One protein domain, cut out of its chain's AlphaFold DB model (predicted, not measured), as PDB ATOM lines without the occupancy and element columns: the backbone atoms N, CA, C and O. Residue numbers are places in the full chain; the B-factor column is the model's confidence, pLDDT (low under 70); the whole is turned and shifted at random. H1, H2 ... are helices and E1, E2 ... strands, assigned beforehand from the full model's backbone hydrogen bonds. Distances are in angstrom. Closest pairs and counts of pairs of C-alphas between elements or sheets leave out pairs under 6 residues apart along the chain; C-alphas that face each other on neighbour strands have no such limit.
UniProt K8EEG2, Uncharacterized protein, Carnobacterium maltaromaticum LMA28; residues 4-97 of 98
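What this domain is: This is residues 4 to 97 of the 98 residues of an uncharacterized protein of Carnobacterium maltaromaticum LMA28 (UniProt K8EEG2). A ribbon of two antiparallel strands, E1 and E2, lies in the middle, with H2 and H3 near E1 and H1 and H4 near E2; residues 72 to 78, before H4, stick out. The printed part has 94 residues, mostly helix, with named elements in the order H1, E1, H2, H3, E2, H4. It is compact, with a radius of gyration of the C-alphas of 13.8 A and spans of 41 by 29 by 22 A.

How they stand to each other: H1, residues 4 to 17, touches H4, residues 79 to 96, which meets it with residues 93 to 96 alone; the closest C-alphas, of Trp 16 and Leu 93, are 7.5 A apart. E1, residues 25 to 29, and E2, residues 64 to 68, are antiparallel, with N 26 and O 67 at 2.9 A. H2, residues 41 to 46, and H3, residues 48 to 58, touch only at the corner, closest at C-alphas 44 and 50, 5.5 A. Every O i to N i+4 pair is within hydrogen-bond range in H2 and H3, 11 of 14 in H4 and 3 of 10 in H1, which has 7 of 11 O i to N i+3 pairs.

Where its parts are: H1 spans 21.6 A from C-alpha 4 at (49.823, 41.380, 48.774). H4 spans 26.3 A to C-alpha 96 at (44.301, 37.368, 34.411).

The domain as a whole: The printed part has no cut; E1 to H2 is a long link. Residues 33 to 36 and 76 are under pLDDT 70.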
ATOM      1  N   SER A   4      48.644  40.967  49.548       87.88
ATOM      2  CA  SER A   4      49.823  41.380  48.774       87.88
ATOM      3  C   SER A   4      49.975  40.617  47.448       87.88
ATOM      4  O   SER A   4      50.310  41.217  46.427       87.88
ATOM      5  N   GLN A   5      49.697  39.305  47.421       89.06
ATOM      6  CA  GLN A   5      49.745  38.528  46.177       89.06
ATOM      7  C   GLN A   5      48.676  38.987  45.180       89.06
ATOM      8  O   GLN A   5      48.993  39.124  44.001       89.06
ATOM      9  N   TYR A   6      47.460  39.252  45.661       91.81
ATOM     10  CA  TYR A   6      46.351  39.780  44.869       91.81
ATOM     11  C   TYR A   6      46.622  41.196  44.353       91.81
ATOM     12  O   TYR A   6      46.455  41.460  43.167       91.81
ATOM     13  N   ASN A   7      47.143  42.087  45.193       93.56
ATOM     14  CA  ASN A   7      47.392  43.488  44.844       93.56
ATOM     15  C   ASN A   7      48.430  43.665  43.724       93.56
ATOM     16  O   ASN A   7      48.427  44.681  43.031       93.56
ATOM     17  N   ARG A   8      49.268  42.654  43.448       91.56
ATOM     18  CA  ARG A   8      50.144  42.650  42.260       91.56
ATOM     19  C   ARG A   8      49.377  42.659  40.940       91.56
ATOM     20  O   ARG A   8      49.959  43.053  39.930       91.56
ATOM     21  N   ASN A   9      48.111  42.251  40.946       93.31
ATOM     22  CA  ASN A   9      47.243  42.257  39.775       93.31
ATOM     23  C   ASN A   9      46.758  43.659  39.397       93.31
ATOM     24  O   ASN A   9      46.348  43.867  38.260       93.31
ATOM     25  N   LEU A  10      46.889  44.644  40.293       93.00
ATOM     26  CA  LEU A  10      46.488  46.028  40.034       93.00
ATOM     27  C   LEU A  10      47.164  46.616  38.782       93.00
ATOM     28  O   LEU A  10      46.554  47.385  38.046       93.00
ATOM     29  N   LYS A  11      48.404  46.202  38.486       91.00
ATOM     30  CA  LYS A  11      49.129  46.624  37.274       91.00
ATOM     31  C   LYS A  11      48.476  46.148  35.968       91.00
ATOM     32  O   LYS A  11      48.678  46.775  34.937       91.00
ATOM     33  N   GLN A  12      47.709  45.057  36.015       93.31
ATOM     34  CA  GLN A  12      47.059  44.459  34.844       93.31
ATOM     35  C   GLN A  12      45.769  45.192  34.456       93.31
ATOM     36  O   GLN A  12      45.302  45.065  33.324       93.31
ATOM     37  N   ILE A  13      45.208  45.994  35.371       93.31
ATOM     38  CA  ILE A  13      43.999  46.789  35.118       93.31
ATOM     39  C   ILE A  13      44.204  47.744  33.945       93.31
ATOM     40  O   ILE A  13      43.295  47.904  33.138       93.31
ATOM     41  N   GLY A  14      45.393  48.342  33.820       92.38
ATOM     42  CA  GLY A  14      45.692  49.273  32.734       92.38
ATOM     43  C   GLY A  14      45.527  48.637  31.355       92.38
ATOM     44  O   GLY A  14      44.843  49.197  30.507       92.38
ATOM     45  N   GLU A  15      46.093  47.446  31.145       92.62
ATOM     46  CA  GLU A  15      46.002  46.737  29.864       92.62
ATOM     47  C   GLU A  15      44.575  46.273  29.562       92.62
ATOM     48  O   GLU A  15      44.099  46.442  28.438       92.62
ATOM     49  N   TRP A  16      43.865  45.731  30.554       95.31
ATOM     50  CA  TRP A  16      42.461  45.338  30.400       95.31
ATOM     51  C   TRP A  16      41.561  46.536  30.065       95.31
ATOM     52  O   TRP A  16      40.763  46.464  29.133       95.31
ATOM     53  N   ALA A  17      41.758  47.676  30.730       94.94
ATOM     54  CA  ALA A  17      40.956  48.879  30.523       94.94
ATOM     55  C   ALA A  17      41.106  49.498  29.121       94.94
ATOM     56  O   ALA A  17      40.275  50.316  28.729       94.94
ATOM     57  N   THR A  18      42.134  49.123  28.346       93.44
ATOM     58  CA  THR A  18      42.256  49.531  26.932       93.44
ATOM     59  C   THR A  18      41.285  48.803  25.998       93.44
ATOM     60  O   THR A  18      41.092  49.240  24.864       93.44
ATOM     61  N   LYS A  19      40.679  47.699  26.453       93.38
ATOM     62  CA  LYS A  19      39.823  46.816  25.642       93.38
ATOM     63  C   LYS A  19      38.328  47.090  25.802       93.38
ATOM     64  O   LYS A  19      37.535  46.517  25.063       93.38
ATOM     65  N   ILE A  20      37.949  47.943  26.752       93.69
ATOM     66  CA  ILE A  20      36.556  48.204  27.134       93.69
ATOM     67  C   ILE A  20      36.245  49.703  27.135       93.69
ATOM     68  O   ILE A  20      37.151  50.537  27.201       93.69
ATOM     69  N   ASN A  21      34.957  50.059  27.121       92.69
ATOM     70  CA  ASN A  21      34.545  51.405  27.512       92.69
ATOM     71  C   ASN A  21      34.598  51.519  29.045       92.69
ATOM     72  O   ASN A  21      33.934  50.765  29.749       92.69
ATOM     73  N   GLN A  22      35.383  52.470  29.545       93.00
ATOM     74  CA  GLN A  22      35.608  52.700  30.974       93.00
ATOM     75  C   GLN A  22      34.472  53.490  31.645       93.00
ATOM     76  O   GLN A  22      34.473  53.648  32.867       93.00
ATOM     77  N   ASP A  23      33.499  53.980  30.874       91.38
ATOM     78  CA  ASP A  23      32.341  54.690  31.403       91.38
ATOM     79  C   ASP A  23      31.630  53.858  32.473       91.38
ATOM     80  O   ASP A  23      31.258  52.706  32.263       91.38
ATOM     81  N   ASN A  24      31.395  54.479  33.627       92.69
ATOM     82  CA  ASN A  24      30.781  53.860  34.802       92.69
ATOM     83  C   ASN A  24      31.546  52.672  35.411       92.69
ATOM     84  O   ASN A  24      30.993  51.993  36.279       92.69
ATOM     85  N   TYR A  25      32.801  52.447  35.026       95.81
ATOM     86  CA  TYR A  25      33.710  51.613  35.800       95.81
ATOM     87  C   TYR A  25      34.368  52.417  36.910       95.81
ATOM     88  O   TYR A  25      34.730  53.582  36.735       95.81
ATOM     89  N   PHE A  26      34.534  51.772  38.058       95.69
ATOM     90  CA  PHE A  26      35.108  52.368  39.254       95.69
ATOM     91  C   PHE A  26      36.090  51.415  39.915       95.69
ATOM     92  O   PHE A  26      35.964  50.196  39.788       95.69
ATOM     93  N   ILE A  27      37.041  51.991  40.643       95.38
ATOM     94  CA  ILE A  27      38.005  51.286  41.478       95.38
ATOM     95  C   ILE A  27      37.983  51.868  42.892       95.38
ATOM     96  O   ILE A  27      37.875  53.082  43.086       95.38
ATOM     97  N   TRP A  28      38.065  50.990  43.881       94.88
ATOM     98  CA  TRP A  28      38.070  51.347  45.297       94.88
ATOM     99  C   TRP A  28      38.846  50.299  46.098       94.88
ATOM    100  O   TRP A  28      39.318  49.306  45.538       94.88
ATOM    101  N   THR A  29      39.023  50.523  47.397       93.06
ATOM    102  CA  THR A  29      39.646  49.544  48.297       93.06
ATOM    103  C   THR A  29      38.609  48.906  49.206       93.06
ATOM    104  O   THR A  29      37.524  49.446  49.395       93.06
ATOM    105  N   THR A  30      38.932  47.759  49.803       85.88
ATOM    106  CA  THR A  30      38.046  47.048  50.743       85.88
ATOM    107  C   THR A  30      37.693  47.836  52.003       85.88
ATOM    108  O   THR A  30      36.769  47.452  52.712       85.88
ATOM    109  N   LYS A  31      38.385  48.949  52.253       81.25
ATOM    110  CA  LYS A  31      38.071  49.908  53.312       81.25
ATOM    111  C   LYS A  31      36.915  50.850  52.946       81.25
ATOM    112  O   LYS A  31      36.311  51.453  53.830       81.25
ATOM    113  N   SER A  32      36.647  51.048  51.658       76.25
ATOM    114  CA  SER A  32      35.620  51.976  51.196       76.25
ATOM    115  C   SER A  32      34.228  51.387  51.426       76.25
ATOM    116  O   SER A  32      33.737  50.611  50.611       76.25
ATOM    117  N   ASP A  33      33.579  51.799  52.516       68.88
ATOM    118  CA  ASP A  33      32.201  51.400  52.846       68.88
ATOM    119  C   ASP A  33      31.137  52.227  52.090       68.88
ATOM    120  O   ASP A  33      29.952  51.883  52.087       68.88
ATOM    121  N   GLU A  34      31.540  53.325  51.439       69.69
ATOM    122  CA  GLU A  34      30.640  54.292  50.804       69.69
ATOM    123  C   GLU A  34      30.982  54.531  49.327       69.69
ATOM    124  O   GLU A  34      32.145  54.710  48.962       69.69
ATOM    125  N   TYR A  35      29.945  54.621  48.482       61.69
ATOM    126  CA  TYR A  35      30.057  54.892  47.039       61.69
ATOM    127  C   TYR A  35      30.808  56.190  46.708       61.69
ATOM    128  O   TYR A  35      31.455  56.269  45.666       61.69
ATOM    129  N   ASP A  36      30.755  57.195  47.586       69.06
ATOM    130  CA  ASP A  36      31.461  58.472  47.403       69.06
ATOM    131  C   ASP A  36      32.987  58.328  47.532       69.06
ATOM    132  O   ASP A  36      33.737  59.215  47.130       69.06
ATOM    133  N   SER A  37      33.457  57.191  48.051       79.12
ATOM    134  CA  SER A  37      34.880  56.855  48.162       79.12
ATOM    135  C   SER A  37      35.409  56.099  46.938       79.12
ATOM    136  O   SER A  37      36.516  55.558  46.977       79.12
ATOM    137  N   TYR A  38      34.616  55.989  45.867       92.56
ATOM    138  CA  TYR A  38      35.004  55.277  44.656       92.56
ATOM    139  C   TYR A  38      35.582  56.241  43.632       92.56
ATOM    140  O   TYR A  38      35.007  57.289  43.334       92.56
ATOM    141  N   TYR A  39      36.688  55.844  43.016       94.31
ATOM    142  CA  TYR A  39      37.275  56.602  41.922       94.31
ATOM    143  C   TYR A  39      36.785  56.045  40.597       94.31
ATOM    144  O   TYR A  39      36.705  54.825  40.431       94.31
ATOM    145  N   SER A  40      36.471  56.919  39.638       95.50
ATOM    146  CA  SER A  40      36.226  56.446  38.277       95.50
ATOM    147  C   SER A  40      37.489  55.760  37.749       95.50
ATOM    148  O   SER A  40      38.616  56.157  38.070       95.50
ATOM    149  N   LEU A  41      37.315  54.710  36.949       96.56
ATOM    150  CA  LEU A  41      38.442  53.962  36.404       96.56
ATOM    151  C   LEU A  41      39.323  54.864  35.529       96.56
ATOM    152  O   LEU A  41      40.547  54.806  35.627       96.56
ATOM    153  N   SER A  42      38.716  55.736  34.725       95.62
ATOM    154  CA  SER A  42      39.446  56.681  33.876       95.62
ATOM    155  C   SER A  42      40.273  57.686  34.682       95.62
ATOM    156  O   SER A  42      41.426  57.947  34.325       95.62
ATOM    157  N   ASP A  43      39.740  58.198  35.796       96.00
ATOM    158  CA  ASP A  43      40.500  59.093  36.677       96.00
ATOM    159  C   ASP A  43      41.661  58.344  37.331       96.00
ATOM    160  O   ASP A  43      42.791  58.826  37.313       96.00
ATOM    161  N   TYR A  44      41.428  57.131  37.839       96.06
ATOM    162  CA  TYR A  44      42.501  56.300  38.390       96.06
ATOM    163  C   TYR A  44      43.619  56.039  37.369       96.06
ATOM    164  O   TYR A  44      44.798  56.105  37.713       96.06
ATOM    165  N   LEU A  45      43.292  55.775  36.102       95.00
ATOM    166  CA  LEU A  45      44.296  55.475  35.075       95.00
ATOM    167  C   LEU A  45      45.144  56.688  34.671       95.00
ATOM    168  O   LEU A  45      46.257  56.507  34.178       95.00
ATOM    169  N   THR A  46      44.650  57.907  34.886       95.81
ATOM    170  CA  THR A  46      45.292  59.142  34.400       95.81
ATOM    171  C   THR A  46      45.807  60.059  35.511       95.81
ATOM    172  O   THR A  46      46.654  60.912  35.246       95.81
ATOM    173  N   ASN A  47      45.360  59.870  36.755       96.94
ATOM    174  CA  ASN A  47      45.712  60.711  37.893       96.94
ATOM    175  C   ASN A  47      46.645  59.982  38.876       96.94
ATOM    176  O   ASN A  47      46.248  59.056  39.589       96.94
ATOM    177  N   SER A  48      47.889  60.453  38.963       95.25
ATOM    178  CA  SER A  48      48.915  59.892  39.848       95.25
ATOM    179  C   SER A  48      48.596  60.031  41.341       95.25
ATOM    180  O   SER A  48      49.032  59.187  42.125       95.25
ATOM    181  N   GLU A  49      47.827  61.042  41.755       95.56
ATOM    182  CA  GLU A  49      47.418  61.216  43.156       95.56
ATOM    183  C   GLU A  49      46.405  60.145  43.576       95.56
ATOM    184  O   GLU A  49      46.517  59.572  44.663       95.56
ATOM    185  N   ILE A  50      45.463  59.805  42.690       94.38
ATOM    186  CA  ILE A  50      44.491  58.729  42.926       94.38
ATOM    187  C   ILE A  50      45.213  57.376  42.983       94.38
ATOM    188  O   ILE A  50      44.973  56.585  43.896       94.38
ATOM    189  N   GLN A  51      46.162  57.132  42.074       95.12
ATOM    190  CA  GLN A  51      46.985  55.916  42.098       95.12
ATOM    191  C   GLN A  51      47.783  55.790  43.400       95.12
ATOM    192  O   GLN A  51      47.830  54.712  43.996       95.12
ATOM    193  N   ALA A  52      48.392  56.887  43.860       94.31
ATOM    194  CA  ALA A  52      49.124  56.917  45.121       94.31
ATOM    195  C   ALA A  52      48.207  56.670  46.327       94.31
ATOM    196  O   ALA A  52      48.603  55.960  47.251       94.31
ATOM    197  N   THR A  53      46.983  57.203  46.296       92.50
ATOM    198  CA  THR A  53      45.982  57.013  47.354       92.50
ATOM    199  C   THR A  53      45.573  55.547  47.466       92.50
ATOM    200  O   THR A  53      45.750  54.955  48.529       92.50
ATOM    201  N   ILE A  54      45.146  54.923  46.360       93.06
ATOM    202  CA  ILE A  54      44.807  53.490  46.327       93.06
ATOM    203  C   ILE A  54      45.998  52.642  46.781       93.06
ATOM    204  O   ILE A  54      45.840  51.741  47.602       93.06
ATOM    205  N   LYS A  55      47.211  52.954  46.306       92.81
ATOM    206  CA  LYS A  55      48.427  52.241  46.711       92.81
ATOM    207  C   LYS A  55      48.677  52.318  48.223       92.81
ATOM    208  O   LYS A  55      48.953  51.305  48.856       92.81
ATOM    209  N   ALA A  56      48.563  53.506  48.810       91.69
ATOM    210  CA  ALA A  56      48.777  53.705  50.241       91.69
ATOM    211  C   ALA A  56      47.735  52.985  51.112       91.69
ATOM    212  O   ALA A  56      48.000  52.707  52.284       91.69
ATOM    213  N   GLU A  57      46.546  52.715  50.572       90.06
ATOM    214  CA  GLU A  57      45.509  51.940  51.248       90.06
ATOM    215  C   GLU A  57      45.766  50.437  51.155       90.06
ATOM    216  O   GLU A  57      45.780  49.770  52.186       90.06
ATOM    217  N   ILE A  58      46.059  49.908  49.965       91.56
ATOM    218  CA  ILE A  58      46.336  48.472  49.787       91.56
ATOM    219  C   ILE A  58      47.642  48.013  50.461       91.56
ATOM    220  O   ILE A  58      47.798  46.831  50.765       91.56
ATOM    221  N   ASP A  59      48.577  48.931  50.727       88.00
ATOM    222  CA  ASP A  59      49.791  48.662  51.511       88.00
ATOM    223  C   ASP A  59      49.489  48.444  53.014       88.00
ATOM    224  O   ASP A  59      50.360  47.990  53.758       88.00
ATOM    225  N   LYS A  60      48.261  48.732  53.476       87.00
ATOM    226  CA  LYS A  60      47.786  48.517  54.859       87.00
ATOM    227  C   LYS A  60      46.983  47.218  55.012       87.00
ATOM    228  O   LYS A  60      46.027  47.183  55.777       87.00
ATOM    229  N   ASP A  61      47.361  46.179  54.270       80.75
ATOM    230  CA  ASP A  61      46.684  44.871  54.191       80.75
ATOM    231  C   ASP A  61      45.273  44.877  53.559       80.75
ATOM    232  O   ASP A  61      44.605  43.842  53.532       80.75
ATOM    233  N   GLU A  62      44.845  45.993  52.965       89.44
ATOM    234  CA  GLU A  62      43.610  46.071  52.177       89.44
ATOM    235  C   GLU A  62      43.800  45.510  50.758       89.44
ATOM    236  O   GLU A  62      44.917  45.335  50.259       89.44
ATOM    237  N   THR A  63      42.693  45.257  50.062       93.00
ATOM    238  CA  THR A  63      42.703  44.875  48.642       93.00
ATOM    239  C   THR A  63      41.935  45.873  47.793       93.00
ATOM    240  O   THR A  63      41.091  46.611  48.296       93.00
ATOM    241  N   PHE A  64      42.234  45.917  46.496       93.50
ATOM    242  CA  PHE A  64      41.450  46.710  45.554       93.50
ATOM    243  C   PHE A  64      40.245  45.922  45.025       93.50
ATOM    244  O   PHE A  64      40.284  44.700  44.852       93.50
ATOM    245  N   GLN A  65      39.190  46.646  44.688       93.88
ATOM    246  CA  GLN A  65      38.016  46.143  43.999       93.88
ATOM    247  C   GLN A  65      37.765  46.996  42.762       93.88
ATOM    248  O   GLN A  65      38.094  48.179  42.726       93.88
ATOM    249  N   ILE A  66      37.192  46.372  41.741       94.75
ATOM    250  CA  ILE A  66      36.805  47.027  40.500       94.75
ATOM    251  C   ILE A  66      35.410  46.561  40.117       94.75
ATOM    252  O   ILE A  66      35.059  45.396  40.316       94.75
ATOM    253  N   GLY A  67      34.605  47.464  39.575       93.88
ATOM    254  CA  GLY A  67      33.249  47.119  39.187       93.88
ATOM    255  C   GLY A  67      32.585  48.169  38.324       93.88
ATOM    256  O   GLY A  67      33.052  49.300  38.202       93.88
ATOM    257  N   TYR A  68      31.473  47.752  37.730       93.88
ATOM    258  CA  TYR A  68      30.617  48.588  36.909       93.88
ATOM    259  C   TYR A  68      29.411  49.059  37.720       93.88
ATOM    260  O   TYR A  68      28.712  48.250  38.335       93.88
ATOM    261  N   ILE A  69      29.136  50.362  37.702       91.00
ATOM    262  CA  ILE A  69      28.004  50.954  38.414       91.00
ATOM    263  C   ILE A  69      26.924  51.340  37.417       91.00
ATOM    264  O   ILE A  69      27.013  52.342  36.708       91.00
ATOM    265  N   LEU A  70      25.837  50.577  37.420       88.06
ATOM    266  CA  LEU A  70      24.653  50.916  36.650       88.06
ATOM    267  C   LEU A  70      23.905  52.066  37.340       88.06
ATOM    268  O   LEU A  70      23.119  51.861  38.267       88.06
ATOM    269  N   LYS A  71      24.169  53.301  36.903       81.44
ATOM    270  CA  LYS A  71      23.458  54.482  37.406       81.44
ATOM    271  C   LYS A  71      21.969  54.368  37.090       81.44
ATOM    272  O   LYS A  71      21.582  53.906  36.018       81.44
ATOM    273  N   ARG A  72      21.126  54.834  38.014       79.69
ATOM    274  CA  ARG A  72      19.675  54.866  37.817       79.69
ATOM    275  C   ARG A  72      19.347  55.712  36.586       79.69
ATOM    276  O   ARG A  72      19.612  56.910  36.575       79.69
ATOM    277  N   GLN A  73      18.747  55.091  35.578       76.44
ATOM    278  CA  GLN A  73      18.188  55.786  34.421       76.44
ATOM    279  C   GLN A  73      16.654  55.740  34.478       76.44
ATOM    280  O   GLN A  73      16.105  54.852  35.139       76.44
ATOM    281  N   PRO A  74      15.948  56.684  33.825       73.62
ATOM    282  CA  PRO A  74      14.482  56.701  33.794       73.62
ATOM    283  C   PRO A  74      13.884  55.400  33.245       73.62
ATOM    284  O   PRO A  74      12.822  54.974  33.688       73.62
ATOM    285  N   GLU A  75      14.593  54.756  32.317       74.38
ATOM    286  CA  GLU A  75      14.274  53.446  31.763       74.38
ATOM    287  C   GLU A  75      15.597  52.737  31.446       74.38
ATOM    288  O   GLU A  75      16.401  53.258  30.676       74.38
ATOM    289  N   ILE A  76      15.847  51.569  32.046       68.62
ATOM    290  CA  ILE A  76      16.975  50.718  31.654       68.62
ATOM    291  C   ILE A  76      16.400  49.600  30.796       68.62
ATOM    292  O   ILE A  76      15.819  48.643  31.307       68.62
ATOM    293  N   LYS A  77      16.519  49.744  29.477       75.38
ATOM    294  CA  LYS A  77      16.170  48.666  28.551       75.38
ATOM    295  C   LYS A  77      17.263  47.604  28.605       75.38
ATOM    296  O   LYS A  77      18.439  47.941  28.682       75.38
ATOM    297  N   ASN A  78      16.855  46.339  28.574       84.00
ATOM    298  CA  ASN A  78      17.751  45.186  28.483       84.00
ATOM    299  C   ASN A  78      18.814  45.114  29.599       84.00
ATOM    300  O   ASN A  78      19.978  44.820  29.338       84.00
ATOM    301  N   VAL A  79      18.418  45.352  30.859       86.94
ATOM    302  CA  VAL A  79      19.312  45.244  32.035       86.94
ATOM    303  C   VAL A  79      20.103  43.934  32.028       86.94
ATOM    304  O   VAL A  79      21.292  43.949  32.320       86.94
ATOM    305  N   GLU A  80      19.464  42.813  31.688       88.94
ATOM    306  CA  GLU A  80      20.120  41.502  31.647       88.94
ATOM    307  C   GLU A  80      21.237  41.437  30.603       88.94
ATOM    308  O   GLU A  80      22.304  40.900  30.898       88.94
ATOM    309  N   GLU A  81      21.033  42.014  29.415       90.94
ATOM    310  CA  GLU A  81      22.059  42.071  28.368       90.94
ATOM    311  C   GLU A  81      23.241  42.924  28.833       90.94
ATOM    312  O   GLU A  81      24.383  42.476  28.757       90.94
ATOM    313  N   VAL A  82      22.963  44.100  29.410       89.69
ATOM    314  CA  VAL A  82      23.999  44.992  29.950       89.69
ATOM    315  C   VAL A  82      24.782  44.297  31.063       89.69
ATOM    316  O   VAL A  82      26.007  44.271  31.030       89.69
ATOM    317  N   VAL A  83      24.103  43.698  32.042       91.38
ATOM    318  CA  VAL A  83      24.768  42.987  33.144       91.38
ATOM    319  C   VAL A  83      25.598  41.819  32.612       91.38
ATOM    320  O   VAL A  83      26.729  41.638  33.053       91.38
ATOM    321  N   THR A  84      25.079  41.058  31.646       94.25
ATOM    322  CA  THR A  84      25.805  39.935  31.034       94.25
ATOM    323  C   THR A  84      27.074  40.410  30.333       94.25
ATOM    324  O   THR A  84      28.140  39.844  30.560       94.25
ATOM    325  N   GLU A  85      26.987  41.478  29.538       93.69
ATOM    326  CA  GLU A  85      28.142  42.089  28.875       93.69
ATOM    327  C   GLU A  85      29.207  42.512  29.897       93.69
ATOM    328  O   GLU A  85      30.375  42.148  29.765       93.69
ATOM    329  N   LYS A  86      28.805  43.200  30.974       94.38
ATOM    330  CA  LYS A  86      29.749  43.678  32.000       94.38
ATOM    331  C   LYS A  86      30.331  42.557  32.855       94.38
ATOM    332  O   LYS A  86      31.485  42.642  33.267       94.38
ATOM    333  N   LEU A  87      29.593  41.469  33.069       93.88
ATOM    334  CA  LEU A  87      30.131  40.261  33.695       93.88
ATOM    335  C   LEU A  87      31.158  39.554  32.806       93.88
ATOM    336  O   LEU A  87      32.124  39.019  33.340       93.88
ATOM    337  N   ILE A  88      30.980  39.560  31.482       94.62
ATOM    338  CA  ILE A  88      31.979  39.024  30.546       94.62
ATOM    339  C   ILE A  88      33.251  39.879  30.597       94.62
ATOM    340  O   ILE A  88      34.332  39.329  30.795       94.62
ATOM    341  N   GLU A  89      33.119  41.208  30.509       95.06
ATOM    342  CA  GLU A  89      34.248  42.148  30.594       95.06
ATOM    343  C   GLU A  89      35.034  41.984  31.908       95.06
ATOM    344  O   GLU A  89      36.255  41.830  31.888       95.06
ATOM    345  N   LEU A  90      34.345  41.956  33.057       94.44
ATOM    346  CA  LEU A  90      34.967  41.714  34.368       94.44
ATOM    347  C   LEU A  90      35.490  40.277  34.514       94.44
ATOM    348  O   LEU A  90      36.469  40.041  35.222       94.44
ATOM    349  N   GLY A  91      34.859  39.312  33.846       93.00
ATOM    350  CA  GLY A  91      35.251  37.905  33.824       93.00
ATOM    351  C   GLY A  91      36.664  37.690  33.285       93.00
ATOM    352  O   GLY A  91      37.386  36.829  33.791       93.00
ATOM    353  N   GLU A  92      37.098  38.509  32.323       93.44
ATOM    354  CA  GLU A  92      38.473  38.475  31.807       93.44
ATOM    355  C   GLU A  92      39.508  38.733  32.909       93.44
ATOM    356  O   GLU A  92      40.553  38.081  32.944       93.44
ATOM    357  N   LEU A  93      39.205  39.621  33.862       91.88
ATOM    358  CA  LEU A  93      40.108  39.918  34.976       91.88
ATOM    359  C   LEU A  93      40.325  38.700  35.872       91.88
ATOM    360  O   LEU A  93      41.452  38.466  36.291       91.88
ATOM    361  N   TYR A  94      39.307  37.869  36.107       87.38
ATOM    362  CA  TYR A  94      39.466  36.633  36.887       87.38
ATOM    363  C   TYR A  94      40.402  35.621  36.220       87.38
ATOM    364  O   TYR A  94      41.045  34.831  36.908       87.38
ATOM    365  N   GLN A  95      40.499  35.637  34.889       87.19
ATOM    366  CA  GLN A  95      41.449  34.791  34.162       87.19
ATOM    367  C   GLN A  95      42.874  35.347  34.217       87.19
ATOM    368  O   GLN A  95      43.830  34.577  34.196       87.19
ATOM    369  N   ILE A  96      43.014  36.673  34.298       86.12
ATOM    370  CA  ILE A  96      44.301  37.368  34.411       86.12
ATOM    371  C   ILE A  96      44.836  37.307  35.852       86.12
ATOM    372  O   ILE A  96      46.046  37.226  36.065       86.12
ATOM    373  N   PHE A  97      43.944  37.356  36.843       84.50
ATOM    374  CA  PHE A  97      44.252  37.378  38.271       84.50
ATOM    375  C   PHE A  97      44.471  35.954  38.796       84.50
ATOM    376  O   PHE A  97      43.679  35.451  39.592       84.50
TER     377      PHE A  97